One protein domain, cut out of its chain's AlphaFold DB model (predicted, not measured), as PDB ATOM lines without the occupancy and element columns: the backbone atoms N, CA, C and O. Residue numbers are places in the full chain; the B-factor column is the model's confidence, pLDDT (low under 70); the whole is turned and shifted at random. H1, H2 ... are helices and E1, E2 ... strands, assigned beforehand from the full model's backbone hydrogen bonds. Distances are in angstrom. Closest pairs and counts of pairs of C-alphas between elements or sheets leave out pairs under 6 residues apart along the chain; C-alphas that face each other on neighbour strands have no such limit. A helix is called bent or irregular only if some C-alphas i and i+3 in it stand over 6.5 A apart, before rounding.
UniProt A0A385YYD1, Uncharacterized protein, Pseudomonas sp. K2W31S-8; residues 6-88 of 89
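This is residues 6 to 88 of the 89 residues of an uncharacterized protein of Pseudomonas sp. K2W31S-8 (UniProt A0A385YYD1). A small sheet of three strands, E3, E4 and E5, has one long helix, H1, packed over one of its faces and running along its strands, with no named element over the other face. A separate two-strand hairpin, E1 and E2, lies on the same side of the sheet as H1, and a long stretch without named elements, residues 49 to 69, swings out from the end of E5 before the chain enters H1. The printed part has 83 residues, with five named strands and then one named helix, in the order E1 E2 E3 E4 E5 H1. The larger sheet has the order E3 - E4 - E5 and is antiparallel throughout, as is the pair E1 - E2; the class is mixed, helices and strands, with 38 residues, under half, in named elements. The whole is compact and rounded, with a radius of gyration of the C-alphas of 13.0 A and spans of 33 by 28 by 25 A.

Begin at the larger sheet and find C-alpha 25 at (129.728, 164.174, 198.177); from there E3, residues 25 to 29, runs 13.5 A from first to last C-alpha. E4, residues 32 to 36, covers 12.7 A, and E5, residues 44 to 48, covers 14.1 A and ends at C-alpha 48, (122.117, 178.949, 197.917). H1, residues 70 to 86, is 24.7 A long; look for its first C-alpha at (119.808, 174.308, 187.236) and its last at (132.363, 153.768, 192.722). It is neither bent nor irregular. Go back along the chain to E1, residues 10 to 12, and E2, residues 17 to 19, each 6.6 A from first to last C-alpha.

In the larger sheet E3, E4 and E5 form a meander, each strand the antiparallel neighbour of the one before; E3 and E5 are its edge strands and E4 is the inner one. E3 and E4 are a hairpin, their directions 158 degrees apart; look at N 27 and O 34, within hydrogen-bond range at 2.9 A. E4 and E5 are a hairpin too, at 169 degrees, with N 35 and O 45 at 2.8 A. H1 is on this sheet, at a height over the sheet of 9.4 A, and gives two layers, a helix on one face of a sheet. It lies over E3 and E4 and runs along the strands, at 26 degrees to E4 on the local plane. The closest C-alphas of E3 and H1 are those of Ile 26 and Leu 75, 7.2 A apart. E4 and H1 are near each other, with 6 pairs of C-alphas within 10 A. In H1 every O i to N i+4 pair is within hydrogen-bond range. Turn now to the hairpin E1 and E2, antiparallel at 177 degrees, where N 11 and O 18 are 2.8 A apart. Both strands are apart from H1, and E2 is apart from E3 although a tight link joins them.

The two C-alphas farthest apart are those of Asp 60 and Arg 88, at 36.6 A. The printed part has no cut from residue 6 to residue 88. The link from E5 to H1 is long, with 21 residues; their C-alphas lie 11 to 21 A from the mean of all C-alphas. Within it, look for two short antiparallel pairings, residues 54 to 55 with 61 to 62 and residues 64 to 65 with 68 to 69. The mean pLDDT of the printed part is 91.9, and one residue, Arg 88, is under 70.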
ATOM      1  N   VAL A   6     131.133 174.158 184.662       92.31
ATOM      2  CA  VAL A   6     130.983 172.703 184.624       92.31
ATOM      3  C   VAL A   6     131.604 172.203 183.325       92.31
ATOM      4  O   VAL A   6     131.294 172.724 182.254       92.31
ATOM      5  N   THR A   7     132.482 171.213 183.411       93.12
ATOM      6  CA  THR A   7     133.171 170.614 182.257       93.12
ATOM      7  C   THR A   7     132.960 169.101 182.239       93.12
ATOM      8  O   THR A   7     132.285 168.557 183.110       93.12
ATOM      9  N   ALA A   8     133.534 168.404 181.258       93.19
ATOM     10  CA  ALA A   8     133.507 166.944 181.232       93.19
ATOM     11  C   ALA A   8     134.310 166.312 182.384       93.19
ATOM     12  O   ALA A   8     133.924 165.248 182.862       93.19
ATOM     13  N   ASP A   9     135.370 166.980 182.848       94.19
ATOM     14  CA  ASP A   9     136.326 166.434 183.820       94.19
ATOM     15  C   ASP A   9     136.036 166.868 185.265       94.19
ATOM     16  O   ASP A   9     136.483 166.221 186.217       94.19
ATOM     17  N   GLY A  10     135.292 167.965 185.444       95.38
ATOM     18  CA  GLY A  10     135.055 168.541 186.761       95.38
ATOM     19  C   GLY A  10     134.483 169.958 186.771       95.38
ATOM     20  O   GLY A  10     133.932 170.454 185.779       95.38
ATOM     21  N   LEU A  11     134.655 170.625 187.912       95.00
ATOM     22  CA  LEU A  11     134.246 172.004 188.186       95.00
ATOM     23  C   LEU A  11     135.466 172.932 188.199       95.00
ATOM     24  O   LEU A  11     136.430 172.671 188.914       95.00
ATOM     25  N   TYR A  12     135.410 174.034 187.450       94.44
ATOM     26  CA  TYR A  12     136.541 174.950 187.256       94.44
ATOM     27  C   TYR A  12     136.135 176.397 187.537       94.44
ATOM     28  O   TYR A  12     135.301 176.956 186.834       94.44
ATOM     29  N   GLY A  13     136.731 177.022 188.546       86.38
ATOM     30  CA  GLY A  13     136.542 178.435 188.884       86.38
ATOM     31  C   GLY A  13     137.846 179.226 188.783       86.38
ATOM     32  O   GLY A  13     138.891 178.697 188.402       86.38
ATOM     33  N   GLN A  14     137.809 180.511 189.145       83.19
ATOM     34  CA  GLN A  14     139.023 181.332 189.178       83.19
ATOM     35  C   GLN A  14     139.967 180.864 190.294       83.19
ATOM     36  O   GLN A  14     139.770 181.181 191.462       83.19
ATOM     37  N   GLY A  15     140.991 180.090 189.925       83.38
ATOM     38  CA  GLY A  15     142.015 179.580 190.845       83.38
ATOM     39  C   GLY A  15     141.643 178.290 191.585       83.38
ATOM     40  O   GLY A  15     142.469 177.766 192.329       83.38
ATOM     41  N   ILE A  16     140.444 177.747 191.357       85.69
ATOM     42  CA  ILE A  16     139.988 176.475 191.933       85.69
ATOM     43  C   ILE A  16     139.598 175.502 190.826       85.69
ATOM     44  O   ILE A  16     138.944 175.881 189.855       85.69
ATOM     45  N   TYR A  17     139.974 174.237 190.974       93.44
ATOM     46  CA  TYR A  17     139.481 173.169 190.113       93.44
ATOM     47  C   TYR A  17     139.235 171.913 190.943       93.44
ATOM     48  O   TYR A  17     140.083 171.520 191.744       93.44
ATOM     49  N   TYR A  18     138.091 171.277 190.740       94.69
ATOM     50  CA  TYR A  18     137.728 170.008 191.357       94.69
ATOM     51  C   TYR A  18     137.440 169.010 190.246       94.69
ATOM     52  O   TYR A  18     136.456 169.174 189.525       94.69
ATOM     53  N   LEU A  19     138.287 167.995 190.097       95.81
ATOM     54  CA  LEU A  19     137.953 166.839 189.269       95.81
ATOM     55  C   LEU A  19     136.778 166.100 189.907       95.81
ATOM     56  O   LEU A  19     136.577 166.185 191.119       95.81
ATOM     57  N   TRP A  20     136.032 165.320 189.128       95.75
ATOM     58  CA  TRP A  20     134.961 164.500 189.708       95.75
ATOM     59  C   TRP A  20     135.453 163.561 190.815       95.75
ATOM     60  O   TRP A  20     134.740 163.350 191.791       95.75
ATOM     61  N   SER A  21     136.690 163.068 190.701       94.56
ATOM     62  CA  SER A  21     137.357 162.247 191.718       94.56
ATOM     63  C   SER A  21     137.745 163.003 192.988       94.56
ATOM     64  O   SER A  21     137.989 162.369 194.007       94.56
ATOM     65  N   ASP A  22     137.817 164.334 192.938       95.31
ATOM     66  CA  ASP A  22     138.149 165.162 194.103       95.31
ATOM     67  C   ASP A  22     136.919 165.393 195.005       95.31
ATOM     68  O   ASP A  22     137.050 165.881 196.127       95.31
ATOM     69  N   LEU A  23     135.710 165.085 194.517       94.62
ATOM     70  CA  LEU A  23     134.460 165.370 195.219       94.62
ATOM     71  C   LEU A  23     134.072 164.230 196.164       94.62
ATOM     72  O   LEU A  23     133.855 163.094 195.742       94.62
ATOM     73  N   GLY A  24     133.902 164.564 197.442       91.06
ATOM     74  CA  GLY A  24     133.528 163.631 198.510       91.06
ATOM     75  C   GLY A  24     132.019 163.467 198.715       91.06
ATOM     76  O   GLY A  24     131.593 162.581 199.445       91.06
ATOM     77  N   GLY A  25     131.185 164.292 198.077       91.50
ATOM     78  CA  GLY A  25     129.728 164.174 198.177       91.50
ATOM     79  C   GLY A  25     129.001 165.491 197.994       91.50
ATOM     80  O   GLY A  25     129.609 166.545 197.795       91.50
ATOM     81  N   ILE A  26     127.683 165.428 198.150       95.50
ATOM     82  CA  ILE A  26     126.817 166.599 198.266       95.50
ATOM     83  C   ILE A  26     125.942 166.492 199.516       95.50
ATOM     84  O   ILE A  26     125.528 165.401 199.903       95.50
ATOM     85  N   SER A  27     125.629 167.625 200.135       95.00
ATOM     86  CA  SER A  27     124.591 167.724 201.167       95.00
ATOM     87  C   SER A  27     123.711 168.944 200.927       95.00
ATOM     88  O   SER A  27     124.187 169.973 200.446       95.00
ATOM     89  N   ILE A  28     122.437 168.836 201.299       95.25
ATOM     90  CA  ILE A  28     121.473 169.937 201.255       95.25
ATOM     91  C   ILE A  28     121.015 170.230 202.684       95.25
ATOM     92  O   ILE A  28     120.625 169.316 203.409       95.25
ATOM     93  N   THR A  29     121.070 171.494 203.098       94.69
ATOM     94  CA  THR A  29     120.625 171.933 204.431       94.69
ATOM     95  C   THR A  29     120.086 173.356 204.334       94.69
ATOM     96  O   THR A  29     120.763 174.225 203.791       94.69
ATOM     97  N   ASP A  30     118.861 173.586 204.812       93.50
ATOM     98  CA  ASP A  30     118.212 174.907 204.898       93.50
ATOM     99  C   ASP A  30     118.282 175.759 203.614       93.50
ATOM    100  O   ASP A  30     118.555 176.956 203.647       93.50
ATOM    101  N   GLY A  31     118.063 175.138 202.450       93.19
ATOM    102  CA  GLY A  31     118.093 175.832 201.155       93.19
ATOM    103  C   GLY A  31     119.499 176.086 200.597       93.19
ATOM    104  O   GLY A  31     119.634 176.693 199.535       93.19
ATOM    105  N   TYR A  32     120.544 175.585 201.252       94.56
ATOM    106  CA  TYR A  32     121.915 175.589 200.751       94.56
ATOM    107  C   TYR A  32     122.312 174.205 200.257       94.56
ATOM    108  O   TYR A  32     121.970 173.189 200.863       94.56
ATOM    109  N   ALA A  33     123.092 174.174 199.182       94.56
ATOM    110  CA  ALA A  33     123.820 172.993 198.757       94.56
ATOM    111  C   ALA A  33     125.304 173.166 199.078       94.56
ATOM    112  O   ALA A  33     125.888 174.222 198.817       94.56
ATOM    113  N   LYS A  34     125.913 172.110 199.616       94.56
ATOM    114  CA  LYS A  34     127.357 172.005 199.803       94.56
ATOM    115  C   LYS A  34     127.889 170.828 198.998       94.56
ATOM    116  O   LYS A  34     127.412 169.707 199.142       94.56
ATOM    117  N   ILE A  35     128.880 171.110 198.163       94.50
ATOM    118  CA  ILE A  35     129.719 170.132 197.480       94.50
ATOM    119  C   ILE A  35     130.948 169.937 198.365       94.50
ATOM    120  O   ILE A  35     131.660 170.907 198.626       94.50
ATOM    121  N   HIS A  36     131.179 168.718 198.838       95.44
ATOM    122  CA  HIS A  36     132.281 168.391 199.746       95.44
ATOM    123  C   HIS A  36     133.530 167.992 198.967       95.44
ATOM    124  O   HIS A  36     133.438 167.294 197.957       95.44
ATOM    125  N   SER A  37     134.699 168.420 199.437       94.75
ATOM    126  CA  SER A  37     135.997 168.004 198.895       94.75
ATOM    127  C   SER A  37     137.115 168.309 199.888       94.75
ATOM    128  O   SER A  37     137.189 169.429 200.392       94.75
ATOM    129  N   ASP A  38     138.074 167.394 200.011       94.94
ATOM    130  CA  ASP A  38     139.246 167.544 200.891       94.94
ATOM    131  C   ASP A  38     140.474 168.144 200.185       94.94
ATOM    132  O   ASP A  38     141.486 168.441 200.816       94.94
ATOM    133  N   LYS A  39     140.390 168.378 198.868       95.19
ATOM    134  CA  LYS A  39     141.481 168.955 198.064       95.19
ATOM    135  C   LYS A  39     141.998 170.308 198.564       95.19
ATOM    136  O   LYS A  39     143.183 170.605 198.425       95.19
ATOM    137  N   TYR A  40     141.112 171.146 199.099       92.50
ATOM    138  CA  TYR A  40     141.451 172.480 199.594       92.50
ATOM    139  C   TYR A  40     140.904 172.677 201.006       92.50
ATOM    140  O   TYR A  40     139.862 172.129 201.358       92.50
ATOM    141  N   LEU A  41     141.555 173.554 201.776       90.25
ATOM    142  CA  LEU A  41     141.194 173.864 203.167       90.25
ATOM    143  C   LEU A  41     139.754 174.377 203.350       90.25
ATOM    144  O   LEU A  41     139.232 174.319 204.458       90.25
ATOM    145  N   SER A  42     139.101 174.870 202.290       88.69
ATOM    146  CA  SER A  42     137.699 175.309 202.346       88.69
ATOM    147  C   SER A  42     136.707 174.163 202.577       88.69
ATOM    148  O   SER A  42     135.554 174.422 202.927       88.69
ATOM    149  N   GLY A  43     137.113 172.907 202.354       91.06
ATOM    150  CA  GLY A  43     136.230 171.744 202.459       91.06
ATOM    151  C   GLY A  43     135.196 171.646 201.330       91.06
ATOM    152  O   GLY A  43     134.189 170.951 201.477       91.06
ATOM    153  N   GLY A  44     135.405 172.374 200.226       92.31
ATOM    154  CA  GLY A  44     134.544 172.362 199.041       92.31
ATOM    155  C   GLY A  44     133.861 173.700 198.740       92.31
ATOM    156  O   GLY A  44     134.443 174.763 198.975       92.31
ATOM    157  N   ILE A  45     132.649 173.639 198.172       91.94
ATOM    158  CA  ILE A  45     131.886 174.799 197.676       91.94
ATOM    159  C   ILE A  45     130.470 174.775 198.256       91.94
ATOM    160  O   ILE A  45     129.787 173.757 198.174       91.94
ATOM    161  N   GLN A  46     129.997 175.908 198.777       92.62
ATOM    162  CA  GLN A  46     128.626 176.074 199.262       92.62
ATOM    163  C   GLN A  46     127.917 177.210 198.521       92.62
ATOM    164  O   GLN A  46     128.508 178.263 198.278       92.62
ATOM    165  N   PHE A  47     126.647 177.005 198.175       91.44
ATOM    166  CA  PHE A  47     125.817 178.003 197.502       91.44
ATOM    167  C   PHE A  47     124.338 177.859 197.882       91.44
ATOM    168  O   PHE A  47     123.887 176.787 198.287       91.44
ATOM    169  N   VAL A  48     123.580 178.949 197.750       92.31
ATOM    170  CA  VAL A  48     122.117 178.949 197.917       92.31
ATOM    171  C   VAL A  48     121.499 178.220 196.726       92.31
ATOM    172  O   VAL A  48     121.828 178.549 195.590       92.31
ATOM    173  N   LEU A  49     120.621 177.241 196.956       91.50
ATOM    174  CA  LEU A  49     119.931 176.499 195.890       91.50
ATOM    175  C   LEU A  49     119.040 177.412 195.046       91.50
ATOM    176  O   LEU A  49     119.016 177.302 193.816       91.50
ATOM    177  N   GLU A  50     118.308 178.294 195.723       88.44
ATOM    178  CA  GLU A  50     117.465 179.311 195.110       88.44
ATOM    179  C   GLU A  50     118.330 180.484 194.637       88.44
ATOM    180  O   GLU A  50     119.024 181.130 195.415       88.44
ATOM    181  N   GLY A  51     118.308 180.760 193.333       82.38
ATOM    182  CA  GLY A  51     119.076 181.860 192.741       82.38
ATOM    183  C   GLY A  51     120.324 181.441 191.966       82.38
ATOM    184  O   GLY A  51     120.950 182.301 191.349       82.38
ATOM    185  N   VAL A  52     120.653 180.143 191.908       90.38
ATOM    186  CA  VAL A  52     121.641 179.642 190.938       90.38
ATOM    187  C   VAL A  52     121.091 179.781 189.525       90.38
ATOM    188  O   VAL A  52     119.972 179.356 189.229       90.38
ATOM    189  N   VAL A  53     121.916 180.331 188.640       93.25
ATOM    190  CA  VAL A  53     121.657 180.399 187.203       93.25
ATOM    191  C   VAL A  53     122.839 179.807 186.451       93.25
ATOM    192  O   VAL A  53     123.993 179.971 186.853       93.25
ATOM    193  N   MET A  54     122.560 179.121 185.348       93.56
ATOM    194  CA  MET A  54     123.577 178.748 184.372       93.56
ATOM    195  C   MET A  54     123.713 179.890 183.373       93.56
ATOM    196  O   MET A  54     122.708 180.382 182.869       93.56
ATOM    197  N   LYS A  55     124.945 180.286 183.056       92.44
ATOM    198  CA  LYS A  55     125.204 181.213 181.953       92.44
ATOM    199  C   LYS A  55     125.519 180.437 180.684       92.44
ATOM    200  O   LYS A  55     126.394 179.571 180.703       92.44
ATOM    201  N   THR A  56     124.804 180.723 179.601       87.38
ATOM    202  CA  THR A  56     125.105 180.149 178.283       87.38
ATOM    203  C   THR A  56     126.357 180.798 177.695       87.38
ATOM    204  O   THR A  56     126.825 181.834 178.170       87.38
ATOM    205  N   PHE A  57     126.892 180.220 176.617       82.56
ATOM    206  CA  PHE A  57     128.003 180.824 175.878       82.56
ATOM    207  C   PHE A  57     127.657 182.215 175.313       82.56
ATOM    208  O   PHE A  57     128.531 183.069 175.208       82.56
ATOM    209  N   ALA A  58     126.381 182.457 174.995       88.94
ATOM    210  CA  ALA A  58     125.884 183.756 174.542       88.94
ATOM    211  C   ALA A  58     125.704 184.774 175.690       88.94
ATOM    212  O   ALA A  58     125.474 185.951 175.432       88.94
ATOM    213  N   GLY A  59     125.844 184.338 176.948       87.12
ATOM    214  CA  GLY A  59     125.701 185.175 178.138       87.12
ATOM    215  C   GLY A  59     124.305 185.161 178.765       87.12
ATOM    216  O   GLY A  59     124.115 185.813 179.792       87.12
ATOM    217  N   ASP A  60     123.359 184.406 178.203       91.19
ATOM    218  CA  ASP A  60     121.996 184.303 178.730       91.19
ATOM    219  C   ASP A  60     121.963 183.556 180.061       91.19
ATOM    220  O   ASP A  60     122.696 182.586 180.270       91.19
ATOM    221  N   GLU A  61     121.057 183.967 180.945       94.06
ATOM    222  CA  GLU A  61     120.824 183.290 182.217       94.06
ATOM    223  C   GLU A  61     119.697 182.266 182.096       94.06
ATOM    224  O   GLU A  61     118.537 182.590 181.843       94.06
ATOM    225  N   VAL A  62     120.037 181.006 182.345       94.12
ATOM    226  CA  VAL A  62     119.111 179.880 182.366       94.12
ATOM    227  C   VAL A  62     118.889 179.462 183.813       94.12
ATOM    228  O   VAL A  62     119.826 179.108 184.527       94.12
ATOM    229  N   ARG A  63     117.631 179.495 184.256       93.62
ATOM    230  CA  ARG A  63     117.224 179.052 185.603       93.62
ATOM    231  C   ARG A  63     116.787 177.595 185.642       93.62
ATOM    232  O   ARG A  63     116.893 176.951 186.683       93.62
ATOM    233  N   GLN A  64     116.299 177.079 184.516       94.31
ATOM    234  CA  GLN A  64     115.768 175.729 184.406       94.31
ATOM    235  C   GLN A  64     116.224 175.056 183.115       94.31
ATOM    236  O   GLN A  64     116.269 175.686 182.061       94.31
ATOM    237  N   VAL A  65     116.506 173.761 183.200       91.19
ATOM    238  CA  VAL A  65     116.835 172.895 182.068       91.19
ATOM    239  C   VAL A  65     115.790 171.788 182.027       91.19
ATOM    240  O   VAL A  65     115.642 171.035 182.986       91.19
ATOM    241  N   HIS A  66     115.016 171.725 180.941       91.50
ATOM    242  CA  HIS A  66     113.911 170.768 180.775       91.50
ATOM    243  C   HIS A  66     112.927 170.728 181.966       91.50
ATOM    244  O   HIS A  66     112.469 169.664 182.363       91.50
ATOM    245  N   GLY A  67     112.616 171.888 182.555       91.75
ATOM    246  CA  GLY A  67     111.691 172.012 183.692       91.75
ATOM    247  C   GLY A  67     112.316 171.783 185.074       91.75
ATOM    248  O   GLY A  67     111.654 172.022 186.080       91.75
ATOM    249  N   TYR A  68     113.591 171.392 185.150       92.69
ATOM    250  CA  TYR A  68     114.305 171.211 186.416       92.69
ATOM    251  C   TYR A  68     115.181 172.424 186.734       92.69
ATOM    252  O   TYR A  68     115.843 172.935 185.828       92.69
ATOM    253  N   PRO A  69     115.241 172.898 187.994       93.75
ATOM    254  CA  PRO A  69     116.145 173.983 188.351       93.75
ATOM    255  C   PRO A  69     117.604 173.592 188.103       93.75
ATOM    256  O   PRO A  69     118.024 172.479 188.427       93.75
ATOM    257  N   VAL A  70     118.391 174.531 187.578       94.44
ATOM    258  CA  VAL A  70     119.808 174.308 187.236       94.44
ATOM    259  C   VAL A  70     120.615 173.771 188.418       94.44
ATOM    260  O   VAL A  70     121.468 172.905 188.230       94.44
ATOM    261  N   SER A  71     120.338 174.251 189.633       93.62
ATOM    262  CA  SER A  71     120.993 173.763 190.848       93.62
ATOM    263  C   SER A  71     120.794 172.258 191.035       93.62
ATOM    264  O   SER A  71     121.768 171.544 191.246       93.62
ATOM    265  N   TYR A  72     119.575 171.744 190.859       93.12
ATOM    266  CA  TYR A  72     119.307 170.306 190.943       93.12
ATOM    267  C   TYR A  72     119.927 169.523 189.785       93.12
ATOM    268  O   TYR A  72     120.431 168.423 190.002       93.12
ATOM    269  N   CYS A  73     119.964 170.079 188.570       94.50
ATOM    270  CA  CYS A  73     120.670 169.445 187.452       94.50
ATOM    271  C   CYS A  73     122.166 169.260 187.753       94.50
ATOM    272  O   CYS A  73     122.725 168.202 187.463       94.50
ATOM    273  N   LEU A  74     122.804 170.261 188.369       93.75
ATOM    274  CA  LEU A  74     124.195 170.173 188.811       93.75
ATOM    275  C   LEU A  74     124.380 169.092 189.881       93.75
ATOM    276  O   LEU A  74     125.281 168.265 189.756       93.75
ATOM    277  N   LEU A  75     123.528 169.079 190.909       94.31
ATOM    278  CA  LEU A  75     123.598 168.068 191.966       94.31
ATOM    279  C   LEU A  75     123.430 166.652 191.405       94.31
ATOM    280  O   LEU A  75     124.217 165.771 191.737       94.31
ATOM    281  N   ASN A  76     122.486 166.452 190.481       94.06
ATOM    282  CA  ASN A  76     122.304 165.174 189.794       94.06
ATOM    283  C   ASN A  76     123.545 164.767 188.994       94.06
ATOM    284  O   ASN A  76     123.934 163.601 189.027       94.06
ATOM    285  N   ARG A  77     124.191 165.714 188.297       94.19
ATOM    286  CA  ARG A  77     125.438 165.431 187.577       94.19
ATOM    287  C   ARG A  77     126.547 164.986 188.530       94.19
ATOM    288  O   ARG A  77     127.233 164.017 188.220       94.19
ATOM    289  N   ILE A  78     126.709 165.660 189.666       94.56
ATOM    290  CA  ILE A  78     127.719 165.289 190.666       94.56
ATOM    291  C   ILE A  78     127.438 163.881 191.201       94.56
ATOM    292  O   ILE A  78     128.325 163.035 191.145       94.56
ATOM    293  N   SER A  79     126.203 163.598 191.624       94.00
ATOM    294  CA  SER A  79     125.808 162.267 192.105       94.00
ATOM    295  C   SER A  79     126.070 161.167 191.073       94.00
ATOM    296  O   SER A  79     126.601 160.115 191.423       94.00
ATOM    297  N   PHE A  80     125.747 161.413 189.797       94.50
ATOM    298  CA  PHE A  80     126.019 160.474 188.705       94.50
ATOM    299  C   PHE A  80     127.518 160.178 188.554       94.50
ATOM    300  O   PHE A  80     127.916 159.019 188.451       94.50
ATOM    301  N   GLU A  81     128.365 161.209 188.555       95.06
ATOM    302  CA  GLU A  81     129.813 161.017 188.426       95.06
ATOM    303  C   GLU A  81     130.400 160.258 189.618       95.06
ATOM    304  O   GLU A  81     131.255 159.394 189.430       95.06
ATOM    305  N   GLN A  82     129.908 160.517 190.829       91.50
ATOM    306  CA  GLN A  82     130.340 159.785 192.018       91.50
ATOM    307  C   GLN A  82     129.947 158.305 191.964       91.50
ATOM    308  O   GLN A  82     130.779 157.449 192.251       91.50
ATOM    309  N   GLN A  83     128.722 157.990 191.536       91.44
ATOM    310  CA  GLN A  83     128.295 156.601 191.321       91.44
ATOM    311  C   GLN A  83     129.177 155.901 190.284       91.44
ATOM    312  O   GLN A  83     129.699 154.819 190.547       91.44
ATOM    313  N   ARG A  84     129.438 156.561 189.149       92.06
ATOM    314  CA  ARG A  84     130.310 156.031 188.091       92.06
ATOM    315  C   ARG A  84     131.732 155.754 188.580       92.06
ATOM    316  O   ARG A  84     132.386 154.851 188.064       92.06
ATOM    317  N   LEU A  85     132.244 156.548 189.518       89.44
ATOM    318  CA  LEU A  85     133.568 156.333 190.102       89.44
ATOM    319  C   LEU A  85     133.581 155.151 191.074       89.44
ATOM    320  O   LEU A  85     134.562 154.416 191.074       89.44
ATOM    321  N   ILE A  86     132.506 154.935 191.837       84.94
ATOM    322  CA  ILE A  86     132.363 153.768 192.722       84.94
ATOM    323  C   ILE A  86     132.294 152.474 191.905       84.94
ATOM    324  O   ILE A  86     132.995 151.525 192.223       84.94
ATOM    325  N   GLU A  87     131.510 152.441 190.825       83.19
ATOM    326  CA  GLU A  87     131.353 151.254 189.960       83.19
ATOM    327  C   GLU A  87     132.632 150.844 189.207       83.19
ATOM    328  O   GLU A  87     132.690 149.772 188.607       83.19
ATOM    329  N   ARG A  88     133.649 151.710 189.184       67.56
ATOM    330  CA  ARG A  88     134.947 151.454 188.541       67.56
ATOM    331  C   ARG A  88     135.991 150.852 189.483       67.56
ATOM    332  O   ARG A  88     137.076 150.522 188.999       67.56
TER     333      ARG A  88